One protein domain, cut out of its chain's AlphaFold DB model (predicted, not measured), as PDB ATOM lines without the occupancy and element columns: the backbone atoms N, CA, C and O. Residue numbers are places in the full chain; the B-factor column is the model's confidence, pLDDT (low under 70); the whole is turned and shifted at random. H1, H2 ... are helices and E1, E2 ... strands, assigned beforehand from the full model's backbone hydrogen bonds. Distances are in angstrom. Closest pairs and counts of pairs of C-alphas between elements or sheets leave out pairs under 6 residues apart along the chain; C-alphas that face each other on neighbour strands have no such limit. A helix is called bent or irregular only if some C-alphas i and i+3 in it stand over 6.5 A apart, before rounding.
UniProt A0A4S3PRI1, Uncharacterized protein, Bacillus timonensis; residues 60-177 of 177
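AT A GLANCE: This is residues 60 to 177 of the 177 residues of an uncharacterized protein of Bacillus timonensis (UniProt A0A4S3PRI1). One long helix, H1, lies slantwise over one face of a twisted sheet of four strands, E3 to E6, and by the E6 edge sits a smaller part made of the short helix H2, the little hairpin of E1 and E2, and the short, irregular H3. The four strands form a meander, each the antiparallel neighbour of the one before, in the order E3 E4 E5 E6; with H1 they make two layers, a helix on one face of a sheet. The printed part has 118 residues, with three named helices and six named strands in the order H1 H2 E1 E2 H3 E3 E4 E5 E6, a mixed class of helices and strands. The whole is compact, with a radius of gyration of the C-alphas of 14.2 A, and elongated in outline, spanning 47 by 30 by 27 A.

HOW THE PARTS SIT: Begin with H1, residues 60 to 84, on the sheet of E3, residues 129 to 136, E4, residues 141 to 150, E5, residues 156 to 165, and E6, residues 171 to 176, at a height over the sheet of 8.4 A. It lies over E3 and E4 and only just over E5, on which 3 of its C-alphas fall, and stands at 40 degrees to E3 on the local plane. Look at Ala 76 and Phe 163: their C-alphas, the closest of H1 and E5, are 6.9 A apart. Residues 79 to 82 of H1 alone touch H2, residues 88 to 95, in a helical hairpin with a shallow tilt of 20 degrees, opposite ways; the closest C-alphas, of Tyr 82 and Phe 88, are 6.3 A apart. H2 only grazes the sheet, with its residues 91 to 95. Next comes the antiparallel hairpin of E1, residues 99 to 102, and E2, residues 105 to 108, with N 100 and O 107 2.9 A apart; residues 105 to 106 also pair antiparallel with residues 120 to 121. The closest C-alphas of E2 and E6, those of Phe 108 and Tyr 173, are 6.2 A apart. H3, residues 109 to 113, is irregular, with C-alphas 110 and 113 7.6 A apart; it only grazes the sheet, with its residues 109 to 111, and is apart from H1. In the sheet, find N 135 and O 142 at 2.8 A for E3 and E4, N 145 and O 161 at 2.8 A for E4 and E5, and N 172 and O 164 at 2.9 A for E5 and E6. Every O i to N i+4 pair is within hydrogen-bond range in H1 and H2; in H3 0 of 1 is, and 0 of 2 O i to N i+3 pairs.

IN THESE COORDINATES: Find C-alpha 60 at (14.120, -19.605, -47.621); from there H1 runs 36.4 A to C-alpha 84 at (4.389, 2.915, -20.722). E3, 19.9 A long, bends by 56 degrees at residue 132. E4 spans 29.0 A and E5 29.2 A, and E6 ends at C-alpha 176, (12.467, -9.535, -17.113).

THE WHOLE: The two C-alphas farthest apart, those of Glu 60 and Tyr 153, are 47.7 A apart. The printed part has no cut, and the link from H3 to E3, residues 114 to 128, is long. Confidence is low, under 70, at residues 109 to 117 and at residue 177, the chain's last; the mean pLDDT of the printed part of this model is 89.1.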
ATOM      1  N   GLU A  60      15.571 -19.779 -47.701       92.44
ATOM      2  CA  GLU A  60      14.120 -19.605 -47.621       92.44
ATOM      3  C   GLU A  60      13.619 -19.582 -46.171       92.44
ATOM      4  O   GLU A  60      12.693 -18.828 -45.869       92.44
ATOM      5  N   GLN A  61      14.243 -20.336 -45.261       88.06
ATOM      6  CA  GLN A  61      13.936 -20.240 -43.830       88.06
ATOM      7  C   GLN A  61      14.360 -18.884 -43.253       88.06
ATOM      8  O   GLN A  61      13.560 -18.222 -42.596       88.06
ATOM      9  N   GLU A  62      15.561 -18.404 -43.577       88.50
ATOM     10  CA  GLU A  62      16.063 -17.098 -43.127       88.50
ATOM     11  C   GLU A  62      15.183 -15.927 -43.587       88.50
ATOM     12  O   GLU A  62      14.930 -14.988 -42.829       88.50
ATOM     13  N   LYS A  63      14.660 -15.975 -44.820       89.69
ATOM     14  CA  LYS A  63      13.708 -14.961 -45.304       89.69
ATOM     15  C   LYS A  63      12.423 -14.943 -44.480       89.69
ATOM     16  O   LYS A  63      12.001 -13.869 -44.060       89.69
ATOM     17  N   LYS A  64      11.836 -16.116 -44.221       88.19
ATOM     18  CA  LYS A  64      10.619 -16.242 -43.405       88.19
ATOM     19  C   LYS A  64      10.849 -15.755 -41.977       88.19
ATOM     20  O   LYS A  64      10.038 -15.000 -41.451       88.19
ATOM     21  N   ASN A  65      11.981 -16.124 -41.382       89.00
ATOM     22  CA  ASN A  65      12.368 -15.687 -40.043       89.00
ATOM     23  C   ASN A  65      12.528 -14.165 -39.971       89.00
ATOM     24  O   ASN A  65      12.079 -13.543 -39.013       89.00
ATOM     25  N   ARG A  66      13.106 -13.538 -41.004       88.94
ATOM     26  CA  ARG A  66      13.233 -12.076 -41.074       88.94
ATOM     27  C   ARG A  66      11.877 -11.372 -41.141       88.94
ATOM     28  O   ARG A  66      11.705 -10.354 -40.476       88.94
ATOM     29  N   GLU A  67      10.947 -11.878 -41.946       89.50
ATOM     30  CA  GLU A  67       9.588 -11.324 -42.032       89.50
ATOM     31  C   GLU A  67       8.866 -11.444 -40.683       89.50
ATOM     32  O   GLU A  67       8.340 -10.452 -40.180       89.50
ATOM     33  N   LYS A  68       8.937 -12.618 -40.041       91.88
ATOM     34  CA  LYS A  68       8.381 -12.837 -38.697       91.88
ATOM     35  C   LYS A  68       9.007 -11.931 -37.642       91.88
ATOM     36  O   LYS A  68       8.291 -11.332 -36.847       91.88
ATOM     37  N   LEU A  69      10.329 -11.763 -37.660       95.00
ATOM     38  CA  LEU A  69      11.028 -10.886 -36.723       95.00
ATOM     39  C   LEU A  69      10.529  -9.436 -36.809       95.00
ATOM     40  O   LEU A  69      10.403  -8.782 -35.780       95.00
ATOM     41  N   GLN A  70      10.213  -8.925 -38.002       94.06
ATOM     42  CA  GLN A  70       9.659  -7.570 -38.139       94.06
ATOM     43  C   GLN A  70       8.275  -7.441 -37.496       94.06
ATOM     44  O   GLN A  70       7.987  -6.419 -36.876       94.06
ATOM     45  N   ILE A  71       7.436  -8.472 -37.624       94.62
ATOM     46  CA  ILE A  71       6.112  -8.522 -36.992       94.62
ATOM     47  C   ILE A  71       6.268  -8.552 -35.469       94.62
ATOM     48  O   ILE A  71       5.658  -7.744 -34.770       94.62
ATOM     49  N   PHE A  72       7.142  -9.416 -34.953       96.69
ATOM     50  CA  PHE A  72       7.391  -9.515 -33.517       96.69
ATOM     51  C   PHE A  72       8.025  -8.256 -32.926       96.69
ATOM     52  O   PHE A  72       7.623  -7.843 -31.843       96.69
ATOM     53  N   ASP A  73       8.966  -7.607 -33.619       96.81
ATOM     54  CA  ASP A  73       9.540  -6.329 -33.168       96.81
ATOM     55  C   ASP A  73       8.492  -5.215 -33.146       96.81
ATOM     56  O   ASP A  73       8.429  -4.451 -32.181       96.81
ATOM     57  N   HIS A  74       7.607  -5.162 -34.145       96.25
ATOM     58  CA  HIS A  74       6.491  -4.222 -34.139       96.25
ATOM     59  C   HIS A  74       5.554  -4.458 -32.946       96.25
ATOM     60  O   HIS A  74       5.260  -3.524 -32.199       96.25
ATOM     61  N   ASN A  75       5.143  -5.709 -32.730       96.94
ATOM     62  CA  ASN A  75       4.244  -6.080 -31.640       96.94
ATOM     63  C   ASN A  75       4.878  -5.817 -30.269       96.94
ATOM     64  O   ASN A  75       4.256  -5.169 -29.431       96.94
ATOM     65  N   ALA A  76       6.135  -6.222 -30.063       97.44
ATOM     66  CA  ALA A  76       6.868  -5.977 -28.823       97.44
ATOM     67  C   ALA A  76       6.947  -4.477 -28.500       97.44
ATOM     68  O   ALA A  76       6.663  -4.062 -27.378       97.44
ATOM     69  N   ARG A  77       7.256  -3.632 -29.495       96.94
ATOM     70  CA  ARG A  77       7.286  -2.168 -29.317       96.94
ATOM     71  C   ARG A  77       5.915  -1.591 -28.981       96.94
ATOM     72  O   ARG A  77       5.837  -0.699 -28.138       96.94
ATOM     73  N   ASN A  78       4.849  -2.073 -29.616       97.44
ATOM     74  CA  ASN A  78       3.490  -1.621 -29.314       97.44
ATOM     75  C   ASN A  78       3.085  -2.001 -27.887       97.44
ATOM     76  O   ASN A  78       2.606  -1.140 -27.155       97.44
ATOM     77  N   ILE A  79       3.368  -3.235 -27.463       97.19
ATOM     78  CA  ILE A  79       3.120  -3.700 -26.093       97.19
ATOM     79  C   ILE A  79       3.860  -2.809 -25.090       97.19
ATOM     80  O   ILE A  79       3.241  -2.286 -24.168       97.19
ATOM     81  N   MET A  80       5.153  -2.546 -25.305       97.38
ATOM     82  CA  MET A  80       5.936  -1.650 -24.442       97.38
ATOM     83  C   MET A  80       5.356  -0.236 -24.386       97.38
ATOM     84  O   MET A  80       5.245   0.344 -23.307       97.38
ATOM     85  N   ASN A  81       4.922   0.310 -25.526       97.75
ATOM     86  CA  ASN A  81       4.272   1.619 -25.573       97.75
ATOM     87  C   ASN A  81       2.957   1.634 -24.783       97.75
ATOM     88  O   ASN A  81       2.718   2.581 -24.035       97.75
ATOM     89  N   TYR A  82       2.127   0.596 -24.909       98.00
ATOM     90  CA  TYR A  82       0.885   0.482 -24.147       98.00
ATOM     91  C   TYR A  82       1.153   0.361 -22.648       98.00
ATOM     92  O   TYR A  82       0.496   1.046 -21.865       98.00
ATOM     93  N   ILE A  83       2.163  -0.410 -22.234       96.81
ATOM     94  CA  ILE A  83       2.576  -0.489 -20.825       96.81
ATOM     95  C   ILE A  83       3.033   0.890 -20.329       96.81
ATOM     96  O   ILE A  83       2.562   1.355 -19.293       96.81
ATOM     97  N   ALA A  84       3.885   1.588 -21.086       96.81
ATOM     98  CA  ALA A  84       4.389   2.915 -20.722       96.81
ATOM     99  C   ALA A  84       3.276   3.974 -20.603       96.81
ATOM    100  O   ALA A  84       3.402   4.933 -19.841       96.81
ATOM    101  N   GLN A  85       2.184   3.806 -21.353       97.75
ATOM    102  CA  GLN A  85       1.017   4.691 -21.344       97.75
ATOM    103  C   GLN A  85      -0.093   4.229 -20.384       97.75
ATOM    104  O   GLN A  85      -1.106   4.915 -20.259       97.75
ATOM    105  N   ASN A  86       0.104   3.117 -19.666       96.56
ATOM    106  CA  ASN A  86      -0.904   2.454 -18.828       96.56
ATOM    107  C   ASN A  86      -2.179   2.038 -19.595       96.56
ATOM    108  O   ASN A  86      -3.267   1.975 -19.025       96.56
ATOM    109  N   GLU A  87      -2.060   1.737 -20.889       97.44
ATOM    110  CA  GLU A  87      -3.155   1.297 -21.764       97.44
ATOM    111  C   GLU A  87      -3.316  -0.237 -21.750       97.44
ATOM    112  O   GLU A  87      -3.369  -0.889 -22.791       97.44
ATOM    113  N   PHE A  88      -3.392  -0.841 -20.561       95.12
ATOM    114  CA  PHE A  88      -3.397  -2.304 -20.396       95.12
ATOM    115  C   PHE A  88      -4.584  -3.007 -21.073       95.12
ATOM    116  O   PHE A  88      -4.436  -4.116 -21.579       95.12
ATOM    117  N   ASP A  89      -5.745  -2.352 -21.148       95.69
ATOM    118  CA  ASP A  89      -6.918  -2.895 -21.844       95.69
ATOM    119  C   ASP A  89      -6.689  -3.049 -23.351       95.69
ATOM    120  O   ASP A  89      -7.229  -3.975 -23.958       95.69
ATOM    121  N   LYS A  90      -5.845  -2.198 -23.960       96.69
ATOM    122  CA  LYS A  90      -5.465  -2.377 -25.366       96.69
ATOM    123  C   LYS A  90      -4.656  -3.645 -25.551       96.69
ATOM    124  O   LYS A  90      -4.930  -4.376 -26.492       96.69
ATOM    125  N   ILE A  91      -3.738  -3.940 -24.627       94.75
ATOM    126  CA  ILE A  91      -2.940  -5.171 -24.666       94.75
ATOM    127  C   ILE A  91      -3.867  -6.390 -24.638       94.75
ATOM    128  O   ILE A  91      -3.777  -7.231 -25.527       94.75
ATOM    129  N   ARG A  92      -4.818  -6.434 -23.693       93.69
ATOM    130  CA  ARG A  92      -5.807  -7.522 -23.608       93.69
ATOM    131  C   ARG A  92      -6.597  -7.677 -24.907       93.69
ATOM    132  O   ARG A  92      -6.714  -8.772 -25.434       93.69
ATOM    133  N   SER A  93      -7.117  -6.573 -25.446       94.69
ATOM    134  CA  SER A  93      -8.000  -6.619 -26.617       94.69
ATOM    135  C   SER A  93      -7.293  -6.862 -27.956       94.69
ATOM    136  O   SER A  93      -7.882  -7.476 -28.840       94.69
ATOM    137  N   GLU A  94      -6.065  -6.363 -28.138       95.50
ATOM    138  CA  GLU A  94      -5.326  -6.480 -29.403       95.50
ATOM    139  C   GLU A  94      -4.554  -7.797 -29.502       95.50
ATOM    140  O   GLU A  94      -4.368  -8.299 -30.609       95.50
ATOM    141  N   PHE A  95      -4.119  -8.350 -28.366       93.06
ATOM    142  CA  PHE A  95      -3.288  -9.553 -28.320       93.06
ATOM    143  C   PHE A  95      -3.989 -10.780 -27.728       93.06
ATOM    144  O   PHE A  95      -3.386 -11.845 -27.740       93.06
ATOM    145  N   ASP A  96      -5.234 -10.645 -27.258       91.88
ATOM    146  CA  ASP A  96      -6.030 -11.736 -26.670       91.88
ATOM    147  C   ASP A  96      -5.311 -12.440 -25.506       91.88
ATOM    148  O   ASP A  96      -5.237 -13.663 -25.429       91.88
ATOM    149  N   VAL A  97      -4.737 -11.638 -24.601       89.06
ATOM    150  CA  VAL A  97      -4.002 -12.118 -23.422       89.06
ATOM    151  C   VAL A  97      -4.639 -11.637 -22.130       89.06
ATOM    152  O   VAL A  97      -5.067 -10.485 -22.017       89.06
ATOM    153  N   GLU A  98      -4.630 -12.504 -21.126       89.06
ATOM    154  CA  GLU A  98      -5.013 -12.150 -19.764       89.06
ATOM    155  C   GLU A  98      -3.795 -11.649 -18.979       89.06
ATOM    156  O   GLU A  98      -2.690 -12.199 -19.062       89.06
ATOM    157  N   LEU A  99      -3.995 -10.553 -18.247       89.94
ATOM    158  CA  LEU A  99      -2.952  -9.907 -17.457       89.94
ATOM    159  C   LEU A  99      -3.530  -9.193 -16.240       89.94
ATOM    160  O   LEU A  99      -4.618  -8.605 -16.295       89.94
ATOM    161  N   GLU A 100      -2.726  -9.115 -15.190       89.94
ATOM    162  CA  GLU A 100      -2.989  -8.354 -13.975       89.94
ATOM    163  C   GLU A 100      -1.873  -7.336 -13.707       89.94
ATOM    164  O   GLU A 100      -0.700  -7.563 -14.006       89.94
ATOM    165  N   VAL A 101      -2.238  -6.187 -13.130       91.19
ATOM    166  CA  VAL A 101      -1.281  -5.155 -12.709       91.19
ATOM    167  C   VAL A 101      -1.371  -4.990 -11.201       91.19
ATOM    168  O   VAL A 101      -2.390  -4.531 -10.686       91.19
ATOM    169  N   ILE A 102      -0.293  -5.329 -10.496       89.75
ATOM    170  CA  ILE A 102      -0.197  -5.251  -9.035       89.75
ATOM    171  C   ILE A 102       1.080  -4.486  -8.689       89.75
ATOM    172  O   ILE A 102       2.163  -4.864  -9.120       89.75
ATOM    173  N   ASP A 103       0.967  -3.388  -7.938       89.00
ATOM    174  CA  ASP A 103       2.107  -2.583  -7.466       89.00
ATOM    175  C   ASP A 103       3.119  -2.183  -8.564       89.00
ATOM    176  O   ASP A 103       4.333  -2.242  -8.373       89.00
ATOM    177  N   GLY A 104       2.624  -1.782  -9.743       89.69
ATOM    178  CA  GLY A 104       3.479  -1.385 -10.873       89.69
ATOM    179  C   GLY A 104       4.194  -2.557 -11.553       89.69
ATOM    180  O   GLY A 104       5.157  -2.357 -12.293       89.69
ATOM    181  N   LYS A 105       3.733  -3.784 -11.312       90.81
ATOM    182  CA  LYS A 105       4.217  -5.002 -11.955       90.81
ATOM    183  C   LYS A 105       3.095  -5.634 -12.758       90.81
ATOM    184  O   LYS A 105       1.968  -5.747 -12.280       90.81
ATOM    185  N   LEU A 106       3.426  -6.016 -13.980       91.12
ATOM    186  CA  LEU A 106       2.552  -6.712 -14.905       91.12
ATOM    187  C   LEU A 106       2.782  -8.221 -14.763       91.12
ATOM    188  O   LEU A 106       3.926  -8.674 -14.853       91.12
ATOM    189  N   TYR A 107       1.705  -8.966 -14.556       89.12
ATOM    190  CA  TYR A 107       1.674 -10.423 -14.468       89.12
ATOM    191  C   TYR A 107       0.783 -10.961 -15.589       89.12
ATOM    192  O   TYR A 107      -0.253 -10.366 -15.870       89.12
ATOM    193  N   PHE A 108       1.184 -12.059 -16.226       85.38
ATOM    194  CA  PHE A 108       0.404 -12.733 -17.268       85.38
ATOM    195  C   PHE A 108      -0.089 -14.083 -16.739       85.38
ATOM    196  O   PHE A 108       0.679 -14.822 -16.121       85.38
ATOM    197  N   ASP A 109      -1.363 -14.402 -16.960       67.06
ATOM    198  CA  ASP A 109      -2.073 -15.458 -16.216       67.06
ATOM    199  C   ASP A 109      -1.697 -16.904 -16.601       67.06
ATOM    200  O   ASP A 109      -2.039 -17.846 -15.884       67.06
ATOM    201  N   GLU A 110      -0.916 -17.122 -17.667       59.62
ATOM    202  CA  GLU A 110      -0.404 -18.462 -18.022       59.62
ATOM    203  C   GLU A 110       0.642 -19.015 -17.028       59.62
ATOM    204  O   GLU A 110       1.050 -20.173 -17.119       59.62
ATOM    205  N   LEU A 111       1.059 -18.228 -16.030       54.09
ATOM    206  CA  LEU A 111       2.093 -18.591 -15.054       54.09
ATOM    207  C   LEU A 111       1.633 -19.570 -13.955       54.09
ATOM    208  O   LEU A 111       2.367 -19.770 -12.990       54.09
ATOM    209  N   ALA A 112       0.473 -20.228 -14.076       44.75
ATOM    210  CA  ALA A 112       0.003 -21.197 -13.075       44.75
ATOM    211  C   ALA A 112       0.993 -22.361 -12.811       44.75
ATOM    212  O   ALA A 112       0.951 -22.951 -11.731       44.75
ATOM    213  N   ASP A 113       1.921 -22.632 -13.741       48.03
ATOM    214  CA  ASP A 113       3.002 -23.623 -13.601       48.03
ATOM    215  C   ASP A 113       4.425 -23.016 -13.544       48.03
ATOM    216  O   ASP A 113       5.415 -23.747 -13.449       48.03
ATOM    217  N   ALA A 114       4.563 -21.687 -13.580       48.41
ATOM    218  CA  ALA A 114       5.848 -20.993 -13.526       48.41
ATOM    219  C   ALA A 114       6.085 -20.385 -12.131       48.41
ATOM    220  O   ALA A 114       5.140 -19.955 -11.468       48.41
ATOM    221  N   PRO A 115       7.336 -20.336 -11.635       52.19
ATOM    222  CA  PRO A 115       7.619 -19.674 -10.369       52.19
ATOM    223  C   PRO A 115       7.135 -18.219 -10.436       52.19
ATOM    224  O   PRO A 115       7.354 -17.534 -11.433       52.19
ATOM    225  N   VAL A 116       6.503 -17.773  -9.346       49.78
ATOM    226  CA  VAL A 116       5.811 -16.487  -9.070       49.78
ATOM    227  C   VAL A 116       6.668 -15.218  -9.333       49.78
ATOM    228  O   VAL A 116       6.288 -14.097  -9.008       49.78
ATOM    229  N   GLU A 117       7.844 -15.374  -9.932       56.38
ATOM    230  CA  GLU A 117       8.879 -14.362 -10.118       56.38
ATOM    231  C   GLU A 117       8.913 -13.749 -11.527       56.38
ATOM    232  O   GLU A 117       9.574 -12.731 -11.708       56.38
ATOM    233  N   GLN A 118       8.184 -14.286 -12.514       70.69
ATOM    234  CA  GLN A 118       8.121 -13.668 -13.845       70.69
ATOM    235  C   GLN A 118       7.081 -12.544 -13.879       70.69
ATOM    236  O   GLN A 118       5.904 -12.762 -14.145       70.69
ATOM    237  N   TYR A 119       7.532 -11.324 -13.597       84.94
ATOM    238  CA  TYR A 119       6.759 -10.102 -13.795       84.94
ATOM    239  C   TYR A 119       7.522  -9.125 -14.681       84.94
ATOM    240  O   TYR A 119       8.743  -9.196 -14.813       84.94
ATOM    241  N   PHE A 120       6.799  -8.166 -15.250       91.38
ATOM    242  CA  PHE A 120       7.400  -7.046 -15.959       91.38
ATOM    243  C   PHE A 120       7.172  -5.732 -15.179       91.38
ATOM    244  O   PHE A 120       6.018  -5.354 -14.961       91.38
ATOM    245  N   PRO A 121       8.225  -5.019 -14.722       91.81
ATOM    246  CA  PRO A 121       8.084  -3.711 -14.086       91.81
ATOM    247  C   PRO A 121       7.585  -2.674 -15.097       91.81
ATOM    248  O   PRO A 121       8.240  -2.400 -16.098       91.81
ATOM    249  N   THR A 122       6.444  -2.037 -14.841       93.88
ATOM    250  CA  THR A 122       5.861  -1.090 -15.807       93.88
ATOM    251  C   THR A 122       6.704   0.178 -15.972       93.88
ATOM    252  O   THR A 122       6.703   0.789 -17.040       93.88
ATOM    253  N   GLU A 123       7.487   0.545 -14.954       93.00
ATOM    254  CA  GLU A 123       8.338   1.742 -14.941       93.00
ATOM    255  C   GLU A 123       9.445   1.735 -16.005       93.00
ATOM    256  O   GLU A 123       9.867   2.801 -16.458       93.00
ATOM    257  N   ILE A 124       9.893   0.554 -16.447       94.06
ATOM    258  CA  ILE A 124      10.953   0.433 -17.456       94.06
ATOM    259  C   ILE A 124      10.415   0.402 -18.893       94.06
ATOM    260  O   ILE A 124      11.201   0.479 -19.835       94.06
ATOM    261  N   ALA A 125       9.094   0.336 -19.093       95.44
ATOM    262  CA  ALA A 125       8.483   0.170 -20.414       95.44
ATOM    263  C   ALA A 125       8.773   1.320 -21.391       95.44
ATOM    264  O   ALA A 125       8.822   1.123 -22.602       95.44
ATOM    265  N   GLY A 126       8.964   2.532 -20.861       94.62
ATOM    266  CA  GLY A 126       9.253   3.728 -21.655       94.62
ATOM    267  C   GLY A 126      10.726   3.897 -22.036       94.62
ATOM    268  O   GLY A 126      11.072   4.881 -22.694       94.62
ATOM    269  N   LEU A 127      11.611   2.996 -21.598       95.62
ATOM    270  CA  LEU A 127      13.034   3.090 -21.905       95.62
ATOM    271  C   LEU A 127      13.316   2.711 -23.376       95.62
ATOM    272  O   LEU A 127      12.558   1.960 -23.996       95.62
ATOM    273  N   PRO A 128      14.420   3.201 -23.970       93.44
ATOM    274  CA  PRO A 128      14.832   2.776 -25.302       93.44
ATOM    275  C   PRO A 128      15.091   1.266 -25.361       93.44
ATOM    276  O   PRO A 128      15.864   0.729 -24.568       93.44
ATOM    277  N   MET A 129      14.467   0.604 -26.338       95.25
ATOM    278  CA  MET A 129      14.534  -0.846 -26.521       95.25
ATOM    279  C   MET A 129      15.456  -1.231 -27.683       95.25
ATOM    280  O   MET A 129      15.217  -0.844 -28.836       95.25
ATOM    281  N   TYR A 130      16.479  -2.033 -27.380       95.81
ATOM    282  CA  TYR A 130      17.488  -2.517 -28.321       95.81
ATOM    283  C   TYR A 130      17.334  -4.015 -28.547       95.81
ATOM    284  O   TYR A 130      17.286  -4.782 -27.591       95.81
ATOM    285  N   PHE A 131      17.279  -4.432 -29.810       96.06
ATOM    286  CA  PHE A 131      17.223  -5.849 -30.163       96.06
ATOM    287  C   PHE A 131      18.472  -6.587 -29.663       96.06
ATOM    288  O   PHE A 131      19.593  -6.109 -29.852       96.06
ATOM    289  N   SER A 132      18.260  -7.750 -29.050       95.69
ATOM    290  CA  SER A 132      19.318  -8.637 -28.569       95.69
ATOM    291  C   SER A 132      19.393  -9.905 -29.411       95.69
ATOM    292  O   SER A 132      20.413 -10.160 -30.056       95.69
ATOM    293  N   PHE A 133      18.311 -10.683 -29.445       94.88
ATOM    294  CA  PHE A 133      18.294 -11.968 -30.134       94.88
ATOM    295  C   PHE A 133      16.904 -12.343 -30.644       94.88
ATOM    296  O   PHE A 133      15.878 -11.850 -30.177       94.88
ATOM    297  N   TYR A 134      16.901 -13.272 -31.597       94.75
ATOM    298  CA  TYR A 134      15.723 -13.931 -32.142       94.75
ATOM    299  C   TYR A 134      15.951 -15.438 -32.048       94.75
ATOM    300  O   TYR A 134      16.912 -15.949 -32.624       94.75
ATOM    301  N   ASN A 135      15.108 -16.129 -31.286       93.56
ATOM    302  CA  ASN A 135      15.285 -17.534 -30.940       93.56
ATOM    303  C   ASN A 135      13.996 -18.326 -31.235       93.56
ATOM    304  O   ASN A 135      13.155 -18.492 -30.347       93.56
ATOM    305  N   PRO A 136      13.804 -18.790 -32.483       91.06
ATOM    306  CA  PRO A 136      12.668 -19.631 -32.840       91.06
ATOM    307  C   PRO A 136      12.845 -21.043 -32.261       91.06
ATOM    308  O   PRO A 136      13.847 -21.712 -32.512       91.06
ATOM    309  N   GLN A 137      11.857 -21.506 -31.499       88.31
ATOM    310  CA  GLN A 137      11.751 -22.863 -30.962       88.31
ATOM    311  C   GLN A 137      10.590 -23.600 -31.638       88.31
ATOM    312  O   GLN A 137       9.788 -23.015 -32.366       88.31
ATOM    313  N   ASN A 138      10.483 -24.908 -31.398       86.19
ATOM    314  CA  ASN A 138       9.405 -25.707 -31.985       86.19
ATOM    315  C   ASN A 138       8.014 -25.234 -31.553       86.19
ATOM    316  O   ASN A 138       7.085 -25.367 -32.347       86.19
ATOM    317  N   ASP A 139       7.883 -24.727 -30.320       86.56
ATOM    318  CA  ASP A 139       6.601 -24.403 -29.685       86.56
ATOM    319  C   ASP A 139       6.334 -22.914 -29.472       86.56
ATOM    320  O   ASP A 139       5.184 -22.526 -29.304       86.56
ATOM    321  N   PHE A 140       7.366 -22.082 -29.541       91.25
ATOM    322  CA  PHE A 140       7.261 -20.636 -29.404       91.25
ATOM    323  C   PHE A 140       8.456 -19.975 -30.086       91.25
ATOM    324  O   PHE A 140       9.451 -20.622 -30.400       91.25
ATOM    325  N   THR A 141       8.393 -18.672 -30.292       94.06
ATOM    326  CA  THR A 141       9.550 -17.855 -30.638       94.06
ATOM    327  C   THR A 141       9.804 -16.859 -29.529       94.06
ATOM    328  O   THR A 141       8.897 -16.159 -29.085       94.06
ATOM    329  N   GLU A 142      11.052 -16.785 -29.092       94.50
ATOM    330  CA  GLU A 142      11.486 -15.795 -28.122       94.50
ATOM    331  C   GLU A 142      12.248 -14.674 -28.822       94.50
ATOM    332  O   GLU A 142      13.149 -14.917 -29.634       94.50
ATOM    333  N   VAL A 143      11.883 -13.435 -28.505       96.88
ATOM    334  CA  VAL A 143      12.580 -12.244 -28.982       96.88
ATOM    335  C   VAL A 143      13.077 -11.461 -27.781       96.88
ATOM    336  O   VAL A 143      12.293 -10.969 -26.967       96.88
ATOM    337  N   GLY A 144      14.399 -11.381 -27.673       96.31
ATOM    338  CA  GLY A 144      15.079 -10.729 -26.569       96.31
ATOM    339  C   GLY A 144      15.442  -9.289 -26.892       96.31
ATOM    340  O   GLY A 144      15.908  -8.980 -27.996       96.31
ATOM    341  N   TYR A 145      15.318  -8.423 -25.894       97.31
ATOM    342  CA  TYR A 145      15.711  -7.024 -25.955       97.31
ATOM    343  C   TYR A 145      16.478  -6.613 -24.708       97.31
ATOM    344  O   TYR A 145      16.357  -7.215 -23.647       97.31
ATOM    345  N   PHE A 146      17.233  -5.528 -24.841       95.56
ATOM    346  CA  PHE A 146      17.837  -4.834 -23.718       95.56
ATOM    347  C   PHE A 146      17.302  -3.414 -23.622       95.56
ATOM    348  O   PHE A 146      17.146  -2.735 -24.642       95.56
ATOM    349  N   LEU A 147      17.082  -2.951 -22.394       95.12
ATOM    350  CA  LEU A 147      16.809  -1.549 -22.097       95.12
ATOM    351  C   LEU A 147      17.881  -1.005 -21.173       95.12
ATOM    352  O   LEU A 147      18.334  -1.688 -20.256       95.12
ATOM    353  N   TYR A 148      18.269   0.242 -21.415       92.38
ATOM    354  CA  TYR A 148      19.192   0.966 -20.552       92.38
ATOM    355  C   TYR A 148      18.430   2.036 -19.789       92.38
ATOM    356  O   TYR A 148      17.746   2.874 -20.380       92.38
ATOM    357  N   GLY A 149      18.568   2.005 -18.470       89.31
ATOM    358  CA  GLY A 149      17.976   2.982 -17.575       89.31
ATOM    359  C   GLY A 149      18.804   3.142 -16.314       89.31
ATOM    360  O   GLY A 149      19.916   2.628 -16.207       89.31
ATOM    361  N   TYR A 150      18.242   3.853 -15.347       87.69
ATOM    362  CA  TYR A 150      18.818   3.993 -14.018       87.69
ATOM    363  C   TYR A 150      17.907   3.281 -13.028       87.69
ATOM    364  O   TYR A 150      16.692   3.462 -13.076       87.69
ATOM    365  N   ASN A 151      18.482   2.485 -12.133       84.62
ATOM    366  CA  ASN A 151      17.706   1.859 -11.067       84.62
ATOM    367  C   ASN A 151      17.362   2.860  -9.947       84.62
ATOM    368  O   ASN A 151      17.786   4.017  -9.958       84.62
ATOM    369  N   GLN A 152      16.653   2.384  -8.921       80.06
ATOM    370  CA  GLN A 152      16.272   3.166  -7.735       80.06
ATOM    371  C   GLN A 152      17.444   3.813  -6.964       80.06
ATOM    372  O   GLN A 152      17.232   4.745  -6.194       80.06
ATOM    373  N   TYR A 153      18.680   3.341  -7.163       86.69
ATOM    374  CA  TYR A 153      19.896   3.891  -6.554       86.69
ATOM    375  C   TYR A 153      20.628   4.882  -7.470       86.69
ATOM    376  O   TYR A 153      21.690   5.389  -7.106       86.69
ATOM    377  N   GLY A 154      20.081   5.158  -8.658       86.50
ATOM    378  CA  GLY A 154      20.669   6.057  -9.645       86.50
ATOM    379  C   GLY A 154      21.871   5.472 -10.386       86.50
ATOM    380  O   GLY A 154      22.613   6.238 -10.999       86.50
ATOM    381  N   SER A 155      22.095   4.153 -10.346       90.94
ATOM    382  CA  SER A 155      23.131   3.514 -11.163       90.94
ATOM    383  C   SER A 155      22.563   2.996 -12.480       90.94
ATOM    384  O   SER A 155      21.451   2.459 -12.523       90.94
ATOM    385  N   GLU A 156      23.341   3.155 -13.555       91.19
ATOM    386  CA  GLU A 156      23.007   2.581 -14.859       91.19
ATOM    387  C   GLU A 156      22.774   1.077 -14.715       91.19
ATOM    388  O   GLU A 156      23.546   0.360 -14.074       91.19
ATOM    389  N   THR A 157      21.667   0.611 -15.277       91.19
ATOM    390  CA  THR A 157      21.237  -0.781 -15.242       91.19
ATOM    391  C   THR A 157      20.776  -1.185 -16.635       91.19
ATOM    392  O   THR A 157      20.115  -0.417 -17.341       91.19
ATOM    393  N   LYS A 158      21.169  -2.397 -17.024       92.56
ATOM    394  CA  LYS A 158      20.715  -3.081 -18.229       92.56
ATOM    395  C   LYS A 158      19.613  -4.051 -17.818       92.56
ATOM    396  O   LYS A 158      19.846  -4.874 -16.938       92.56
ATOM    397  N   TYR A 159      18.445  -3.911 -18.426       92.38
ATOM    398  CA  TYR A 159      17.295  -4.782 -18.206       92.38
ATOM    399  C   TYR A 159      17.167  -5.740 -19.381       92.38
ATOM    400  O   TYR A 159      17.091  -5.282 -20.526       92.38
ATOM    401  N   ASP A 160      17.137  -7.037 -19.089       93.44
ATOM    402  CA  ASP A 160      17.031  -8.099 -20.083       93.44
ATOM    403  C   ASP A 160      15.566  -8.513 -20.191       93.44
ATOM    404  O   ASP A 160      14.964  -8.974 -19.225       93.44
ATOM    405  N   ILE A 161      14.964  -8.247 -21.353       94.44
ATOM    406  CA  ILE A 161      13.527  -8.401 -21.585       94.44
ATOM    407  C   ILE A 161      13.275  -9.461 -22.629       94.44
ATOM    408  O   ILE A 161      13.877  -9.450 -23.704       94.44
ATOM    409  N   HIS A 162      12.327 -10.330 -22.323       94.38
ATOM    410  CA  HIS A 162      12.024 -11.505 -23.111       94.38
ATOM    411  C   HIS A 162      10.554 -11.463 -23.502       94.38
ATOM    412  O   HIS A 162       9.678 -11.499 -22.640       94.38
ATOM    413  N   PHE A 163      10.292 -11.367 -24.804       95.06
ATOM    414  CA  PHE A 163       8.959 -11.538 -25.372       95.06
ATOM    415  C   PHE A 163       8.824 -12.955 -25.901       95.06
ATOM    416  O   PHE A 163       9.685 -13.404 -26.663       95.06
ATOM    417  N   ARG A 164       7.729 -13.631 -25.556       93.56
ATOM    418  CA  ARG A 164       7.373 -14.916 -26.161       93.56
ATOM    419  C   ARG A 164       6.143 -14.787 -27.040       93.56
ATOM    420  O   ARG A 164       5.146 -14.177 -26.652       93.56
ATOM    421  N   PHE A 165       6.250 -15.391 -28.214       94.19
ATOM    422  CA  PHE A 165       5.183 -15.520 -29.192       94.19
ATOM    423  C   PHE A 165       4.932 -17.002 -29.467       94.19
ATOM    424  O   PHE A 165       5.894 -17.759 -29.605       94.19
ATOM    425  N   GLY A 166       3.677 -17.427 -29.542       91.38
ATOM    426  CA  GLY A 166       3.309 -18.808 -29.825       91.38
ATOM    427  C   GLY A 166       3.505 -19.199 -31.294       91.38
ATOM    428  O   GLY A 166       4.137 -18.490 -32.086       91.38
ATOM    429  N   LYS A 167       3.014 -20.386 -31.669       86.56
ATOM    430  CA  LYS A 167       3.214 -20.951 -33.022       86.56
ATOM    431  C   LYS A 167       2.469 -20.188 -34.110       86.56
ATOM    432  O   LYS A 167       2.905 -20.207 -35.264       86.56
ATOM    433  N   GLU A 168       1.342 -19.587 -33.756       88.50
ATOM    434  CA  GLU A 168       0.476 -18.811 -34.639       88.50
ATOM    435  C   GLU A 168       0.831 -17.318 -34.602       88.50
ATOM    436  O   GLU A 168       0.057 -16.478 -35.053       88.50
ATOM    437  N   ASP A 169       2.049 -17.003 -34.137       89.25
ATOM    438  CA  ASP A 169       2.591 -15.654 -34.000       89.25
ATOM    439  C   ASP A 169       1.826 -14.791 -32.960       89.25
ATOM    440  O   ASP A 169       1.998 -13.570 -32.906       89.25
ATOM    441  N   GLU A 170       1.019 -15.428 -32.104       91.94
ATOM    442  CA  GLU A 170       0.269 -14.829 -31.003       91.94
ATOM    443  C   GLU A 170       1.196 -14.408 -29.858       91.94
ATOM    444  O   GLU A 170       2.124 -15.128 -29.498       91.94
ATOM    445  N   PHE A 171       0.984 -13.226 -29.280       93.00
ATOM    446  CA  PHE A 171       1.750 -12.802 -28.107       93.00
ATOM    447  C   PHE A 171       1.308 -13.606 -26.882       93.00
ATOM    448  O   PHE A 171       0.116 -13.767 -26.663       93.00
ATOM    449  N   MET A 172       2.267 -14.077 -26.084       90.94
ATOM    450  CA  MET A 172       1.986 -14.835 -24.861       90.94
ATOM    451  C   MET A 172       2.275 -13.994 -23.617       90.94
ATOM    452  O   MET A 172       1.384 -13.715 -22.820       90.94
ATOM    453  N   TYR A 173       3.528 -13.553 -23.451       90.06
ATOM    454  CA  TYR A 173       3.922 -12.719 -22.317       90.06
ATOM    455  C   TYR A 173       5.225 -11.952 -22.571       90.06
ATOM    456  O   TYR A 173       6.003 -12.259 -23.483       90.06
ATOM    457  N   VAL A 174       5.471 -10.960 -21.711       91.50
ATOM    458  CA  VAL A 174       6.757 -10.272 -21.571       91.50
ATOM    459  C   VAL A 174       7.240 -10.355 -20.124       91.50
ATOM    460  O   VAL A 174       6.453 -10.173 -19.197       91.50
ATOM    461  N   GLY A 175       8.529 -10.628 -19.929       88.19
ATOM    462  CA  GLY A 175       9.149 -10.710 -18.606       88.19
ATOM    463  C   GLY A 175      10.562 -10.140 -18.578       88.19
ATOM    464  O   GLY A 175      11.160  -9.886 -19.627       88.19
ATOM    465  N   THR A 176      11.073  -9.930 -17.365       86.31
ATOM    466  CA  THR A 176      12.467  -9.535 -17.113       86.31
ATOM    467  C   THR A 176      13.225 -10.681 -16.462       86.31
ATOM    468  O   THR A 176      12.685 -11.278 -15.529       86.31
ATOM    469  N   GLU A 177      14.453 -10.948 -16.902       69.38
ATOM    470  CA  GLU A 177      15.392 -11.847 -16.204       69.38
ATOM    471  C   GLU A 177      16.364 -11.079 -15.293       69.38
ATOM    472  O   GLU A 177      16.757  -9.939 -15.646       69.38
TER     473      GLU A 177